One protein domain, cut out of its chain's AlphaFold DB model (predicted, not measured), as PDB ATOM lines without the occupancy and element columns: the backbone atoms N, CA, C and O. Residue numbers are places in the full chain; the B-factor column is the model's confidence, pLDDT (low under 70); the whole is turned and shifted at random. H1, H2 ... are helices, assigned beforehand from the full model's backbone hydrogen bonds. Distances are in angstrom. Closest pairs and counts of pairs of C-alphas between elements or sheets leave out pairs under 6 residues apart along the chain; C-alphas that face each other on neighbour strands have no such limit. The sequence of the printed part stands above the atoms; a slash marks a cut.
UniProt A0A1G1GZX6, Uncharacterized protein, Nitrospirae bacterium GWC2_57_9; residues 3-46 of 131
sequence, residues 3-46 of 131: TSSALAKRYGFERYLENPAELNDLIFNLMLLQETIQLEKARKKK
ATOM      1  N   THR A   3      -4.683  33.769 -36.571       77.00
ATOM      2  CA  THR A   3      -3.989  32.773 -35.745       77.00
ATOM      3  C   THR A   3      -3.734  31.504 -36.560       77.00
ATOM      4  O   THR A   3      -4.467  31.206 -37.507       77.00
ATOM      5  N   SER A   4      -2.715  30.726 -36.191       67.88
ATOM      6  CA  SER A   4      -2.374  29.463 -36.869       67.88
ATOM      7  C   SER A   4      -3.558  28.485 -36.911       67.88
ATOM      8  O   SER A   4      -3.774  27.811 -37.914       67.88
ATOM      9  N   SER A   5      -4.392  28.486 -35.863       69.12
ATOM     10  CA  SER A   5      -5.658  27.738 -35.794       69.12
ATOM     11  C   SER A   5      -6.694  28.232 -36.817       69.12
ATOM     12  O   SER A   5      -7.323  27.425 -37.500       69.12
ATOM     13  N   ALA A   6      -6.845  29.549 -36.982       72.44
ATOM     14  CA  ALA A   6      -7.793  30.117 -37.939       72.44
ATOM     15  C   ALA A   6      -7.392  29.829 -39.396       72.44
ATOM     16  O   ALA A   6      -8.255  29.622 -40.248       72.44
ATOM     17  N   LEU A   7      -6.087  29.783 -39.684       74.81
ATOM     18  CA  LEU A   7      -5.572  29.369 -40.990       74.81
ATOM     19  C   LEU A   7      -5.790  27.872 -41.234       74.81
ATOM     20  O   LEU A   7      -6.266  27.506 -42.306       74.81
ATOM     21  N   ALA A   8      -5.517  27.021 -40.243       69.75
ATOM     22  CA  ALA A   8      -5.727  25.579 -40.365       69.75
ATOM     23  C   ALA A   8      -7.181  25.242 -40.732       69.75
ATOM     24  O   ALA A   8      -7.425  24.465 -41.653       69.75
ATOM     25  N   LYS A   9      -8.142  25.917 -40.096       75.62
ATOM     26  CA  LYS A   9      -9.567  25.758 -40.391       75.62
ATOM     27  C   LYS A   9      -9.955  26.264 -41.777       75.62
ATOM     28  O   LYS A   9     -10.653  25.582 -42.521       75.62
ATOM     29  N   ARG A  10      -9.468  27.450 -42.155       76.94
ATOM     30  CA  ARG A  10      -9.788  28.092 -43.440       76.94
ATOM     31  C   ARG A  10      -9.328  27.276 -44.649       76.94
ATOM     32  O   ARG A  10      -9.986  27.312 -45.684       76.94
ATOM     33  N   TYR A  11      -8.213  26.567 -44.518       77.62
ATOM     34  CA  TYR A  11      -7.639  25.752 -45.589       77.62
ATOM     35  C   TYR A  11      -7.914  24.249 -45.420       77.62
ATOM     36  O   TYR A  11      -7.389  23.444 -46.186       77.62
ATOM     37  N   GLY A  12      -8.749  23.860 -44.448       73.00
ATOM     38  CA  GLY A  12      -9.149  22.466 -44.241       73.00
ATOM     39  C   GLY A  12      -8.020  21.551 -43.761       73.00
ATOM     40  O   GLY A  12      -8.080  20.344 -43.977       73.00
ATOM     41  N   PHE A  13      -6.990  22.102 -43.113       73.00
ATOM     42  CA  PHE A  13      -5.869  21.335 -42.566       73.00
ATOM     43  C   PHE A  13      -6.202  20.622 -41.247       73.00
ATOM     44  O   PHE A  13      -5.402  19.819 -40.780       73.00
ATOM     45  N   GLU A  14      -7.380  20.867 -40.662       74.06
ATOM     46  CA  GLU A  14      -7.832  20.204 -39.427       74.06
ATOM     47  C   GLU A  14      -7.867  18.673 -39.570       74.06
ATOM     48  O   GLU A  14      -7.468  17.968 -38.649       74.06
ATOM     49  N   ARG A  15      -8.202  18.156 -40.761       71.62
ATOM     50  CA  ARG A  15      -8.192  16.710 -41.059       71.62
ATOM     51  C   ARG A  15      -6.832  16.038 -40.823       71.62
ATOM     52  O   ARG A  15      -6.764  14.866 -40.479       71.62
ATOM     53  N   TYR A  16      -5.746  16.796 -40.965       67.81
ATOM     54  CA  TYR A  16      -4.384  16.305 -40.766       67.81
ATOM     55  C   TYR A  16      -3.943  16.315 -39.297       67.81
ATOM     56  O   TYR A  16      -2.933  15.697 -38.968       67.81
ATOM     57  N   LEU A  17      -4.681  16.999 -38.413       67.81
ATOM     58  CA  LEU A  17      -4.490  16.888 -36.963       67.81
ATOM     59  C   LEU A  17      -5.059  15.568 -36.433       67.81
ATOM     60  O   LEU A  17      -4.522  15.012 -35.480       67.81
ATOM     61  N   GLU A  18      -6.126  15.070 -37.060       70.19
ATOM     62  CA  GLU A  18      -6.783  13.809 -36.698       70.19
ATOM     63  C   GLU A  18      -6.083  12.592 -37.320       70.19
ATOM     64  O   GLU A  18      -6.027  11.536 -36.692       70.19
ATOM     65  N   ASN A  19      -5.497  12.743 -38.516       72.56
ATOM     66  CA  ASN A  19      -4.731  11.687 -39.177       72.56
ATOM     67  C   ASN A  19      -3.338  12.175 -39.634       72.56
ATOM     68  O   ASN A  19      -3.159  12.583 -40.787       72.56
ATOM     69  N   PRO A  20      -2.317  12.118 -38.757       74.12
ATOM     70  CA  PRO A  20      -0.971  12.593 -39.079       74.12
ATOM     71  C   PRO A  20      -0.267  11.746 -40.153       74.12
ATOM     72  O   PRO A  20       0.695  12.215 -40.762       74.12
ATOM     73  N   ALA A  21      -0.737  10.522 -40.423       77.56
ATOM     74  CA  ALA A  21      -0.187   9.678 -41.485       77.56
ATOM     75  C   ALA A  21      -0.456  10.272 -42.878       77.56
ATOM     76  O   ALA A  21       0.461  10.368 -43.688       77.56
ATOM     77  N   GLU A  22      -1.665  10.789 -43.123       76.88
ATOM     78  CA  GLU A  22      -2.008  11.449 -44.392       76.88
ATOM     79  C   GLU A  22      -1.207  12.736 -44.623       76.88
ATOM     80  O   GLU A  22      -0.901  13.095 -45.763       76.88
ATOM     81  N   LEU A  23      -0.847  13.437 -43.544       75.31
ATOM     82  CA  LEU A  23       0.025  14.605 -43.631       75.31
ATOM     83  C   LEU A  23       1.431  14.199 -44.065       75.31
ATOM     84  O   LEU A  23       2.008  14.835 -44.944       75.31
ATOM     85  N   ASN A  24       1.964  13.130 -43.473       79.19
ATOM     86  CA  ASN A  24       3.278  12.602 -43.822       79.19
ATOM     87  C   ASN A  24       3.322  12.100 -45.268       79.19
ATOM     88  O   ASN A  24       4.279  12.413 -45.973       79.19
ATOM     89  N   ASP A  25       2.279  11.416 -45.738       81.75
ATOM     90  CA  ASP A  25       2.178  10.976 -47.132       81.75
ATOM     91  C   ASP A  25       2.144  12.166 -48.096       81.75
ATOM     92  O   ASP A  25       2.798  12.161 -49.141       81.75
ATOM     93  N   LEU A  26       1.431  13.239 -47.741       81.12
ATOM     94  CA  LEU A  26       1.386  14.452 -48.551       81.12
ATOM     95  C   LEU A  26       2.730  15.194 -48.558       81.12
ATOM     96  O   LEU A  26       3.165  15.660 -49.611       81.12
ATOM     97  N   ILE A  27       3.420  15.261 -47.417       82.38
ATOM     98  CA  ILE A  27       4.778  15.811 -47.318       82.38
ATOM     99  C   ILE A  27       5.755  14.973 -48.154       82.38
ATOM    100  O   ILE A  27       6.573  15.532 -48.884       82.38
ATOM    101  N   PHE A  28       5.648  13.646 -48.106       84.81
ATOM    102  CA  PHE A  28       6.472  12.735 -48.897       84.81
ATOM    103  C   PHE A  28       6.241  12.918 -50.401       84.81
ATOM    104  O   PHE A  28       7.196  13.073 -51.165       84.81
ATOM    105  N   ASN A  29       4.980  13.016 -50.821       83.50
ATOM    106  CA  ASN A  29       4.622  13.304 -52.206       83.50
ATOM    107  C   ASN A  29       5.153  14.670 -52.665       83.50
ATOM    108  O   ASN A  29       5.653  14.784 -53.782       83.50
ATOM    109  N   LEU A  30       5.105  15.699 -51.811       84.06
ATOM    110  CA  LEU A  30       5.686  17.010 -52.114       84.06
ATOM    111  C   LEU A  30       7.214  16.955 -52.238       84.06
ATOM    112  O   LEU A  30       7.762  17.592 -53.138       84.06
ATOM    113  N   MET A  31       7.898  16.178 -51.394       82.00
ATOM    114  CA  MET A  31       9.346  15.967 -51.497       82.00
ATOM    115  C   MET A  31       9.728  15.272 -52.810       82.00
ATOM    116  O   MET A  31      10.612  15.758 -53.515       82.00
ATOM    117  N   LEU A  32       9.012  14.212 -53.196       83.75
ATOM    118  CA  LEU A  32       9.188  13.541 -54.492       83.75
ATOM    119  C   LEU A  32       8.944  14.494 -55.670       83.75
ATOM    120  O   LEU A  32       9.683  14.499 -56.658       83.75
ATOM    121  N   LEU A  33       7.924  15.345 -55.576       83.56
ATOM    122  CA  LEU A  33       7.606  16.316 -56.620       83.56
ATOM    123  C   LEU A  33       8.700  17.395 -56.721       83.56
ATOM    124  O   LEU A  33       9.113  17.784 -57.811       83.56
ATOM    125  N   GLN A  34       9.257  17.826 -55.591       81.69
ATOM    126  CA  GLN A  34      10.406  18.725 -55.568       81.69
ATOM    127  C   GLN A  34      11.657  18.077 -56.184       81.69
ATOM    128  O   GLN A  34      12.346  18.724 -56.975       81.69
ATOM    129  N   GLU A  35      11.934  16.812 -55.872       79.12
ATOM    130  CA  GLU A  35      13.060  16.061 -56.435       79.12
ATOM    131  C   GLU A  35      12.910  15.876 -57.952       79.12
ATOM    132  O   GLU A  35      13.838  16.148 -58.715       79.12
ATOM    133  N   THR A  36      11.713  15.524 -58.425       77.75
ATOM    134  CA  THR A  36      11.429  15.407 -59.865       77.75
ATOM    135  C   THR A  36      11.553  16.746 -60.593       77.75
ATOM    136  O   THR A  36      12.169  16.792 -61.656       77.75
ATOM    137  N   ILE A  37      11.096  17.862 -60.008       82.00
ATOM    138  CA  ILE A  37      11.319  19.213 -60.560       82.00
ATOM    139  C   ILE A  37      12.815  19.536 -60.635       82.00
ATOM    140  O   ILE A  37      13.274  20.128 -61.616       82.00
ATOM    141  N   GLN A  38      13.597  19.183 -59.614       74.00
ATOM    142  CA  GLN A  38      15.044  19.401 -59.623       74.00
ATOM    143  C   GLN A  38      15.732  18.561 -60.704       74.00
ATOM    144  O   GLN A  38      16.581  19.085 -61.430       74.00
ATOM    145  N   LEU A  39      15.326  17.301 -60.874       75.50
ATOM    146  CA  LEU A  39      15.817  16.419 -61.933       75.50
ATOM    147  C   LEU A  39      15.423  16.917 -63.325       75.50
ATOM    148  O   LEU A  39      16.252  16.893 -64.236       75.50
ATOM    149  N   GLU A  40      14.203  17.420 -63.509       71.94
ATOM    150  CA  GLU A  40      13.781  18.033 -64.769       71.94
ATOM    151  C   GLU A  40      14.536  19.329 -65.062       71.94
ATOM    152  O   GLU A  40      14.975  19.526 -66.192       71.94
ATOM    153  N   LYS A  41      14.765  20.189 -64.062       69.94
ATOM    154  CA  LYS A  41      15.624  21.375 -64.210       69.94
ATOM    155  C   LYS A  41      17.053  20.980 -64.577       69.94
ATOM    156  O   LYS A  41      17.639  21.591 -65.466       69.94
ATOM    157  N   ALA A  42      17.601  19.939 -63.952       64.31
ATOM    158  CA  ALA A  42      18.923  19.412 -64.279       64.31
ATOM    159  C   ALA A  42      18.975  18.776 -65.680       64.31
ATOM    160  O   ALA A  42      19.988  18.884 -66.364       64.31
ATOM    161  N   ARG A  43      17.888  18.138 -66.135       60.78
ATOM    162  CA  ARG A  43      17.757  17.595 -67.497       60.78
ATOM    163  C   ARG A  43      17.588  18.687 -68.549       60.78
ATOM    164  O   ARG A  43      18.200  18.573 -69.605       60.78
ATOM    165  N   LYS A  44      16.823  19.747 -68.271       58.41
ATOM    166  CA  LYS A  44      16.722  20.929 -69.145       58.41
ATOM    167  C   LYS A  44      18.083  21.617 -69.284       58.41
ATOM    168  O   LYS A  44      18.544  21.771 -70.407       58.41
ATOM    169  N   LYS A  45      18.808  21.807 -68.173       54.69
ATOM    170  CA  LYS A  45      20.211  22.276 -68.167       54.69
ATOM    171  C   LYS A  45      21.211  21.367 -68.901       54.69
ATOM    172  O   LYS A  45      22.323  21.796 -69.158       54.69
ATOM    173  N   LYS A  46      20.870  20.099 -69.176       53.56
ATOM    174  CA  LYS A  46      21.707  19.159 -69.951       53.56
ATOM    175  C   LYS A  46      21.331  19.087 -71.437       53.56
ATOM    176  O   LYS A  46      22.087  18.501 -72.204       53.56
TER     177      LYS A  46
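This is residues 3 to 46 of the 131 residues of an uncharacterized protein of Nitrospirae bacterium GWC2_57_9 (UniProt A0A1G1GZX6). One long straight helix, H3, makes the length of the model and sticks out as an arm over residues 27 to 46. Beside the first residues of H3 lies the very short helix H2, and beyond it the short helix H1, so placed that the printed part has an L-like outline with few contacts. The printed part has 44 residues, with three named helices in the order H1, H2, H3 and no named strand; the class is all helix. It is extended, with a radius of gyration of the C-alphas of 15.2 A and spans of 44 by 22 by 11 A.

H3, residues 20 to 46, runs 38.9 A from C-alpha 20 at (-0.971, 12.593, -39.079) to C-alpha 46 at (21.707, 19.159, -69.951). H2 is residues 15 to 18, 5.4 A long. H1, residues 4 to 10, is 10.0 A long and begins at C-alpha 4 at (-2.374, 29.463, -36.869).

H3 and H2 are close but not clearly touching; their closest C-alphas, of Leu 23 and Tyr 16, are 5.5 A apart. H1 is apart from both H2 and H3. In H1 and H3 every O i to N i+4 pair is within hydrogen-bond range; H2 is too short for such a pair.

The C-alphas farthest apart, of Thr 3 and Lys 46, are 44.9 A apart. The printed part has no cut, and both links are tight. Mean pLDDT of the printed part is 74.2; residues 4 to 5, 8, 16 to 17 and 41 to 46 are under 70.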